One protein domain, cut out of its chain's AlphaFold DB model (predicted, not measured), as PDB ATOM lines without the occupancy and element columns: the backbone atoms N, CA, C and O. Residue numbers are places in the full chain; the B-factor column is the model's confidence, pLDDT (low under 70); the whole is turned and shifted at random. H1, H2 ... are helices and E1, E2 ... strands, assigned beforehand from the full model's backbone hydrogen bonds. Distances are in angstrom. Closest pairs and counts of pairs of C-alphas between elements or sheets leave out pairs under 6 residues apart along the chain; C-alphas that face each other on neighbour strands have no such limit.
ATOM      1  N   PHE A 139     -11.000   7.066  12.247       79.00
ATOM      2  CA  PHE A 139     -10.599   8.149  13.126       79.00
ATOM      3  C   PHE A 139      -9.663   7.604  14.203       79.00
ATOM      4  O   PHE A 139      -9.932   6.545  14.766       79.00
ATOM      5  N   PRO A 140      -8.548   8.281  14.517       83.25
ATOM      6  CA  PRO A 140      -7.699   7.842  15.616       83.25
ATOM      7  C   PRO A 140      -8.482   7.916  16.930       83.25
ATOM      8  O   PRO A 140      -9.249   8.861  17.144       83.25
ATOM      9  N   ILE A 141      -8.259   6.958  17.836       85.06
ATOM     10  CA  ILE A 141      -8.993   6.883  19.113       85.06
ATOM     11  C   ILE A 141      -8.820   8.140  19.986       85.06
ATOM     12  O   ILE A 141      -9.655   8.438  20.836       85.06
ATOM     13  N   SER A 142      -7.766   8.926  19.739       78.06
ATOM     14  CA  SER A 142      -7.530  10.224  20.382       78.06
ATOM     15  C   SER A 142      -8.648  11.243  20.151       78.06
ATOM     16  O   SER A 142      -8.809  12.141  20.979       78.06
ATOM     17  N   LYS A 143      -9.450  11.099  19.085       80.56
ATOM     18  CA  LYS A 143     -10.600  11.978  18.831       80.56
ATOM     19  C   LYS A 143     -11.734  11.815  19.845       80.56
ATOM     20  O   LYS A 143     -12.503  12.753  19.994       80.56
ATOM     21  N   LEU A 144     -11.819  10.698  20.577       79.69
ATOM     22  CA  LEU A 144     -12.914  10.476  21.533       79.69
ATOM     23  C   LEU A 144     -12.909  11.450  22.709       79.69
ATOM     24  O   LEU A 144     -13.967  11.781  23.230       79.69
ATOM     25  N   ASN A 145     -11.725  11.874  23.151       71.69
ATOM     26  CA  ASN A 145     -11.582  12.633  24.393       71.69
ATOM     27  C   ASN A 145     -10.908  14.000  24.180       71.69
ATOM     28  O   ASN A 145     -10.673  14.716  25.143       71.69
ATOM     29  N   ASN A 146     -10.544  14.384  22.943       71.81
ATOM     30  CA  ASN A 146      -9.778  15.612  22.629       71.81
ATOM     31  C   ASN A 146      -8.544  15.850  23.534       71.81
ATOM     32  O   ASN A 146      -7.998  16.949  23.620       71.81
ATOM     33  N   GLN A 147      -8.080  14.802  24.210       76.50
ATOM     34  CA  GLN A 147      -7.030  14.826  25.210       76.50
ATOM     35  C   GLN A 147      -5.837  14.048  24.687       76.50
ATOM     36  O   GLN A 147      -5.964  13.007  24.038       76.50
ATOM     37  N   LYS A 148      -4.643  14.536  25.018       83.12
ATOM     38  CA  LYS A 148      -3.408  13.864  24.631       83.12
ATOM     39  C   LYS A 148      -3.314  12.506  25.334       83.12
ATOM     40  O   LYS A 148      -3.250  12.442  26.564       83.12
ATOM     41  N   ILE A 149      -3.272  11.442  24.536       87.50
ATOM     42  CA  ILE A 149      -2.986  10.082  24.995       87.50
ATOM     43  C   ILE A 149      -1.523  10.023  25.441       87.50
ATOM     44  O   ILE A 149      -0.629  10.469  24.722       87.50
ATOM     45  N   THR A 150      -1.279   9.476  26.627       89.25
ATOM     46  CA  THR A 150       0.068   9.274  27.181       89.25
ATOM     47  C   THR A 150       0.544   7.842  27.005       89.25
ATOM     48  O   THR A 150       1.729   7.617  26.774       89.25
ATOM     49  N   LYS A 151      -0.361   6.862  27.111       90.94
ATOM     50  CA  LYS A 151      -0.008   5.442  27.028       90.94
ATOM     51  C   LYS A 151      -1.190   4.590  26.592       90.94
ATOM     52  O   LYS A 151      -2.276   4.717  27.155       90.94
ATOM     53  N   ILE A 152      -0.945   3.658  25.675       91.62
ATOM     54  CA  ILE A 152      -1.892   2.604  25.297       91.62
ATOM     55  C   ILE A 152      -1.328   1.270  25.792       91.62
ATOM     56  O   ILE A 152      -0.133   1.008  25.645       91.62
ATOM     57  N   LYS A 153      -2.162   0.452  26.436       92.88
ATOM     58  CA  LYS A 153      -1.833  -0.925  26.829       92.88
ATOM     59  C   LYS A 153      -2.859  -1.881  26.237       92.88
ATOM     60  O   LYS A 153      -4.027  -1.518  26.128       92.88
ATOM     61  N   TYR A 154      -2.425  -3.100  25.946       93.38
ATOM     62  CA  TYR A 154      -3.284  -4.170  25.451       93.38
ATOM     63  C   TYR A 154      -3.346  -5.306  26.469       93.38
ATOM     64  O   TYR A 154      -2.330  -5.634  27.085       93.38
ATOM     65  N   LEU A 155      -4.530  -5.880  26.663       93.81
ATOM     66  CA  LEU A 155      -4.757  -7.017  27.552       93.81
ATOM     67  C   LEU A 155      -5.627  -8.049  26.836       93.81
ATOM     68  O   LEU A 155      -6.732  -7.731  26.412       93.81
ATOM     69  N   ASN A 156      -5.155  -9.289  26.750       91.50
ATOM     70  CA  ASN A 156      -5.953 -10.392  26.227       91.50
ATOM     71  C   ASN A 156      -6.714 -11.050  27.379       91.50
ATOM     72  O   ASN A 156      -6.100 -11.540  28.324       91.50
ATOM     73  N   PHE A 157      -8.041 -11.053  27.302       90.56
ATOM     74  CA  PHE A 157      -8.914 -11.649  28.312       90.56
ATOM     75  C   PHE A 157     -10.196 -12.163  27.646       90.56
ATOM     76  O   PHE A 157     -10.765 -11.474  26.804       90.56
ATOM     77  N   ASN A 158     -10.647 -13.375  27.990       87.75
ATOM     78  CA  ASN A 158     -11.858 -14.003  27.430       87.75
ATOM     79  C   ASN A 158     -11.958 -13.942  25.890       87.75
ATOM     80  O   ASN A 158     -12.980 -13.532  25.343       87.75
ATOM     81  N   ASN A 159     -10.884 -14.316  25.182       89.12
ATOM     82  CA  ASN A 159     -10.781 -14.264  23.713       89.12
ATOM     83  C   ASN A 159     -11.046 -12.875  23.094       89.12
ATOM     84  O   ASN A 159     -11.363 -12.770  21.910       89.12
ATOM     85  N   ARG A 160     -10.899 -11.799  23.873       91.81
ATOM     86  CA  ARG A 160     -10.976 -10.414  23.405       91.81
ATOM     87  C   ARG A 160      -9.688  -9.671  23.722       91.81
ATOM     88  O   ARG A 160      -9.037  -9.922  24.737       91.81
ATOM     89  N   ILE A 161      -9.350  -8.728  22.850       92.88
ATOM     90  CA  ILE A 161      -8.237  -7.803  23.049       92.88
ATOM     91  C   ILE A 161      -8.815  -6.516  23.632       92.88
ATOM     92  O   ILE A 161      -9.541  -5.795  22.947       92.88
ATOM     93  N   TYR A 162      -8.499  -6.234  24.888       94.31
ATOM     94  CA  TYR A 162      -8.838  -4.987  25.556       94.31
ATOM     95  C   TYR A 162      -7.759  -3.936  25.300       94.31
ATOM     96  O   TYR A 162      -6.563  -4.225  25.343       94.31
ATOM     97  N   ILE A 163      -8.188  -2.702  25.063       94.06
ATOM     98  CA  ILE A 163      -7.364  -1.535  24.769       94.06
ATOM     99  C   ILE A 163      -7.559  -0.538  25.909       94.06
ATOM    100  O   ILE A 163      -8.635   0.027  26.078       94.06
ATOM    101  N   ILE A 164      -6.508  -0.305  26.690       93.12
ATOM    102  CA  ILE A 164      -6.511   0.639  27.809       93.12
ATOM    103  C   ILE A 164      -5.797   1.913  27.365       93.12
ATOM    104  O   ILE A 164      -4.570   1.932  27.223       93.12
ATOM    105  N   VAL A 165      -6.558   2.987  27.182       91.44
ATOM    106  CA  VAL A 165      -6.064   4.306  26.777       91.44
ATOM    107  C   VAL A 165      -5.915   5.183  28.017       91.44
ATOM    108  O   VAL A 165      -6.894   5.458  28.702       91.44
ATOM    109  N   ASN A 166      -4.691   5.619  28.313       90.94
ATOM    110  CA  ASN A 166      -4.388   6.546  29.405       90.94
ATOM    111  C   ASN A 166      -4.181   7.950  28.831       90.94
ATOM    112  O   ASN A 166      -3.456   8.113  27.844       90.94
ATOM    113  N   TYR A 167      -4.769   8.955  29.471       88.44
ATOM    114  CA  TYR A 167      -4.684  10.353  29.051       88.44
ATOM    115  C   TYR A 167      -3.796  11.174  29.992       88.44
ATOM    116  O   TYR A 167      -3.441  10.744  31.090       88.44
ATOM    117  N   LYS A 168      -3.418  12.379  29.557       86.69
ATOM    118  CA  LYS A 168      -2.543  13.285  30.324       86.69
ATOM    119  C   LYS A 168      -3.147  13.738  31.660       86.69
ATOM    120  O   LYS A 168      -2.405  14.011  32.593       86.69
ATOM    121  N   ASN A 169      -4.471  13.798  31.764       84.94
ATOM    122  CA  ASN A 169      -5.193  14.130  32.998       84.94
ATOM    123  C   ASN A 169      -5.350  12.932  33.958       84.94
ATOM    124  O   ASN A 169      -6.179  12.989  34.859       84.94
ATOM    125  N   ASN A 170      -4.617  11.835  33.741       83.31
ATOM    126  CA  ASN A 170      -4.719  10.568  34.471       83.31
ATOM    127  C   ASN A 170      -6.053   9.813  34.322       83.31
ATOM    128  O   ASN A 170      -6.190   8.730  34.896       83.31
ATOM    129  N   SER A 171      -7.004  10.312  33.522       88.44
ATOM    130  CA  SER A 171      -8.186   9.533  33.150       88.44
ATOM    131  C   SER A 171      -7.806   8.354  32.252       88.44
ATOM    132  O   SER A 171      -6.738   8.328  31.621       88.44
ATOM    133  N   LYS A 172      -8.680   7.347  32.225       90.06
ATOM    134  CA  LYS A 172      -8.497   6.135  31.430       90.06
ATOM    135  C   LYS A 172      -9.813   5.724  30.798       90.06
ATOM    136  O   LYS A 172     -10.844   5.746  31.461       90.06
ATOM    137  N   ASN A 173      -9.741   5.274  29.553       90.69
ATOM    138  CA  ASN A 173     -10.827   4.558  28.898       90.69
ATOM    139  C   ASN A 173     -10.356   3.143  28.577       90.69
ATOM    140  O   ASN A 173      -9.189   2.930  28.237       90.69
ATOM    141  N   ILE A 174     -11.269   2.188  28.697       92.00
ATOM    142  CA  ILE A 174     -11.034   0.794  28.349       92.00
ATOM    143  C   ILE A 174     -12.036   0.446  27.264       92.00
ATOM    144  O   ILE A 174     -13.224   0.693  27.440       92.00
ATOM    145  N   PHE A 175     -11.529  -0.114  26.176       93.44
ATOM    146  CA  PHE A 175     -12.327  -0.621  25.070       93.44
ATOM    147  C   PHE A 175     -11.958  -2.074  24.788       93.44
ATOM    148  O   PHE A 175     -10.924  -2.545  25.267       93.44
ATOM    149  N   TYR A 176     -12.727  -2.772  23.965       93.12
ATOM    150  CA  TYR A 176     -12.301  -4.020  23.335       93.12
ATOM    151  C   TYR A 176     -12.360  -3.935  21.807       93.12
ATOM    152  O   TYR A 176     -13.140  -3.187  21.223       93.12
ATOM    153  N   VAL A 177     -11.508  -4.702  21.128       90.69
ATOM    154  CA  VAL A 177     -11.525  -4.784  19.661       90.69
ATOM    155  C   VAL A 177     -12.856  -5.372  19.196       90.69
ATOM    156  O   VAL A 177     -13.260  -6.441  19.652       90.69
ATOM    157  N   GLY A 178     -13.531  -4.669  18.291       89.94
ATOM    158  CA  GLY A 178     -14.883  -4.968  17.826       89.94
ATOM    159  C   GLY A 178     -15.994  -4.274  18.619       89.94
ATOM    160  O   GLY A 178     -17.155  -4.415  18.247       89.94
ATOM    161  N   GLU A 179     -15.673  -3.527  19.679       93.00
ATOM    162  CA  GLU A 179     -16.658  -2.748  20.435       93.00
ATOM    163  C   GLU A 179     -17.280  -1.650  19.574       93.00
ATOM    164  O   GLU A 179     -16.576  -0.955  18.838       93.00
ATOM    165  N   GLU A 180     -18.597  -1.491  19.680       93.56
ATOM    166  CA  GLU A 180     -19.329  -0.425  19.005       93.56
ATOM    167  C   GLU A 180     -19.588   0.723  19.975       93.56
ATOM    168  O   GLU A 180     -20.102   0.518  21.074       93.56
ATOM    169  N   ILE A 181     -19.245   1.938  19.561       89.50
ATOM    170  CA  ILE A 181     -19.419   3.150  20.355       89.50
ATOM    171  C   ILE A 181     -20.112   4.235  19.536       89.50
ATOM    172  O   ILE A 181     -20.018   4.270  18.309       89.50
ATOM    173  N   VAL A 182     -20.795   5.147  20.224       87.44
ATOM    174  CA  VAL A 182     -21.408   6.326  19.608       87.44
ATOM    175  C   VAL A 182     -20.563   7.544  19.945       87.44
ATOM    176  O   VAL A 182     -20.288   7.816  21.112       87.44
ATOM    177  N   PHE A 183     -20.150   8.277  18.918       82.81
ATOM    178  CA  PHE A 183     -19.398   9.519  19.040       82.81
ATOM    179  C   PHE A 183     -19.913  10.495  17.984       82.81
ATOM    180  O   PHE A 183     -20.131  10.094  16.847       82.81
ATOM    181  N   ASP A 184     -20.151  11.753  18.351       78.50
ATOM    182  CA  ASP A 184     -20.596  12.800  17.415       78.50
ATOM    183  C   ASP A 184     -21.775  12.366  16.507       78.50
ATOM    184  O   ASP A 184     -21.729  12.429  15.279       78.50
ATOM    185  N   ASN A 185     -22.816  11.799  17.131       81.81
ATOM    186  CA  ASN A 185     -24.022  11.254  16.488       81.81
ATOM    187  C   ASN A 185     -23.789  10.154  15.431       81.81
ATOM    188  O   ASN A 185     -24.705   9.798  14.688       81.81
ATOM    189  N   SER A 186     -22.593   9.567  15.384       84.81
ATOM    190  CA  SER A 186     -22.226   8.474  14.484       84.81
ATOM    191  C   SER A 186     -21.816   7.225  15.265       84.81
ATOM    192  O   SER A 186     -21.223   7.306  16.341       84.81
ATOM    193  N   LYS A 187     -22.127   6.045  14.717       88.94
ATOM    194  CA  LYS A 187     -21.670   4.759  15.258       88.94
ATOM    195  C   LYS A 187     -20.291   4.412  14.709       88.94
ATOM    196  O   LYS A 187     -20.039   4.534  13.510       88.94
ATOM    197  N   TYR A 188     -19.421   3.930  15.583       90.06
ATOM    198  CA  TYR A 188     -18.069   3.499  15.257       90.06
ATOM    199  C   TYR A 188     -17.788   2.125  15.840       90.06
ATOM    200  O   TYR A 188     -18.281   1.804  16.915       90.06
ATOM    201  N   ARG A 189     -16.945   1.346  15.166       91.94
ATOM    202  CA  ARG A 189     -16.357   0.110  15.678       91.94
ATOM    203  C   ARG A 189     -14.888   0.333  16.010       91.94
ATOM    204  O   ARG A 189     -14.153   0.903  15.203       91.94
ATOM    205  N   ILE A 190     -14.448  -0.138  17.169       91.62
ATOM    206  CA  ILE A 190     -13.039  -0.124  17.567       91.62
ATOM    207  C   ILE A 190     -12.300  -1.227  16.811       91.62
ATOM    208  O   ILE A 190     -12.644  -2.403  16.924       91.62
ATOM    209  N   ILE A 191     -11.259  -0.865  16.069       90.50
ATOM    210  CA  ILE A 191     -10.402  -1.809  15.341       90.50
ATOM    211  C   ILE A 191      -8.928  -1.570  15.674       90.50
ATOM    212  O   ILE A 191      -8.560  -0.505  16.170       90.50
ATOM    213  N   LEU A 192      -8.076  -2.551  15.376       87.12
ATOM    214  CA  LEU A 192      -6.622  -2.391  15.391       87.12
ATOM    215  C   LEU A 192      -6.094  -2.428  13.957       87.12
ATOM    216  O   LEU A 192      -6.289  -3.419  13.262       87.12
ATOM    217  N   GLU A 193      -5.369  -1.389  13.550       82.94
ATOM    218  CA  GLU A 193      -4.500  -1.429  12.370       82.94
ATOM    219  C   GLU A 193      -3.062  -1.152  12.807       82.94
ATOM    220  O   GLU A 193      -2.809  -0.212  13.561       82.94
ATOM    221  N   ASN A 194      -2.108  -1.971  12.352       81.38
ATOM    222  CA  ASN A 194      -0.683  -1.842  12.689       81.38
ATOM    223  C   ASN A 194      -0.420  -1.699  14.204       81.38
ATOM    224  O   ASN A 194       0.380  -0.870  14.632       81.38
ATOM    225  N   ASN A 195      -1.120  -2.494  15.025       79.25
ATOM    226  CA  ASN A 195      -1.064  -2.444  16.493       79.25
ATOM    227  C   ASN A 195      -1.438  -1.082  17.106       79.25
ATOM    228  O   ASN A 195      -1.024  -0.775  18.228       79.25
ATOM    229  N   TYR A 196      -2.233  -0.273  16.401       85.81
ATOM    230  CA  TYR A 196      -2.774   0.990  16.894       85.81
ATOM    231  C   TYR A 196      -4.311   1.009  16.798       85.81
ATOM    232  O   TYR A 196      -4.863   0.528  15.806       85.81
ATOM    233  N   PRO A 197      -5.028   1.535  17.811       89.31
ATOM    234  CA  PRO A 197      -6.487   1.547  17.826       89.31
ATOM    235  C   PRO A 197      -7.092   2.695  17.006       89.31
ATOM    236  O   PRO A 197      -6.725   3.866  17.162       89.31
ATOM    237  N   PHE A 198      -8.091   2.356  16.193       90.38
ATOM    238  CA  PHE A 198      -8.862   3.285  15.367       90.38
ATOM    239  C   PHE A 198     -10.370   3.075  15.536       90.38
ATOM    240  O   PHE A 198     -10.836   2.026  15.976       90.38
ATOM    241  N   LEU A 199     -11.126   4.100  15.156       88.00
ATOM    242  CA  LEU A 199     -12.578   4.136  15.061       88.00
ATOM    243  C   LEU A 199     -12.983   3.981  13.603       88.00
ATOM    244  O   LEU A 199     -12.782   4.905  12.822       88.00
ATOM    245  N   GLN A 200     -13.576   2.858  13.233       88.25
ATOM    246  CA  GLN A 200     -14.166   2.656  11.915       88.25
ATOM    247  C   GLN A 200     -15.627   3.088  11.938       88.25
ATOM    248  O   GLN A 200     -16.413   2.502  12.679       88.25
ATOM    249  N   GLN A 201     -16.021   4.094  11.155       85.31
ATOM    250  CA  GLN A 201     -17.437   4.472  11.095       85.31
ATOM    251  C   GLN A 201     -18.269   3.328  10.511       85.31
ATOM    252  O   GLN A 201     -18.000   2.848   9.408       85.31
ATOM    253  N   ILE A 202     -19.305   2.930  11.236       84.81
ATOM    254  CA  ILE A 202     -20.302   1.975  10.769       84.81
ATOM    255  C   ILE A 202     -21.341   2.805  10.008       84.81
ATOM    256  O   ILE A 202     -21.882   3.767  10.559       84.81
TER     257      ILE A 202
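What this domain is: This is residues 139 to 202 of the 204 residues of an uncharacterized protein of Fusobacterium sp. FSA-380-WT-2B (UniProt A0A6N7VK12). Two small antiparallel sheets, E1 E2 E3 and E4 E5 E6, stand partly face to face with their strands crossed, an incompletely formed sandwich. The four-residue helix H1 sits at one side of the gap, near E6, the start of E1 and the end of E4. Each sheet is a meander, each strand the antiparallel neighbour of the one before. The printed part has 64 residues, mostly strand, with one named helix followed by six named strands. It is compact, with a radius of gyration of the C-alphas of 11.3 A and spans of 30 by 29 by 19 A.

How they stand to each other: E2, residues 160 to 167, is the inner strand between E1, residues 149 to 157, and E3, residues 172 to 176. Within hydrogen-bond range are N 153 and O 164 in the hairpin E1 and E2, 2.9 A, and N 165 and O 173 in the hairpin E2 and E3, 2.8 A. The other sheet is strongly twisted, and its inner strand E5, residues 186 to 193, bends by 51 degrees at residue 190. E5 forms hairpins with E4, residues 180 to 183, where N 181 and O 188 are within hydrogen-bond range at 2.8 A, and with E6, residues 196 to 201, where N 191 and O 198 are at 2.9 A. The closest C-alphas of E3 and E5 are those of Tyr 176 and Ile 190, 7.0 A. H1, residues 141 to 144, stands at the level of this second sheet and only grazes the first; it is too short for an O i to N i+4 pair, but its one O i to N i+3 pair is within range.

Where its parts are: E1 runs 22.8 A from C-alpha 149 at (-2.986, 10.082, 24.995), E2 22.4 A and E5 20.4 A. E6 ends at C-alpha 201, (-17.437, 4.472, 11.095).

The domain as a whole: The C-alphas farthest apart, of Asn 159 and Asn 169, are 30.4 A apart. The printed part has no cut, its links are tight, and no printed residue is under 70 in pLDDT.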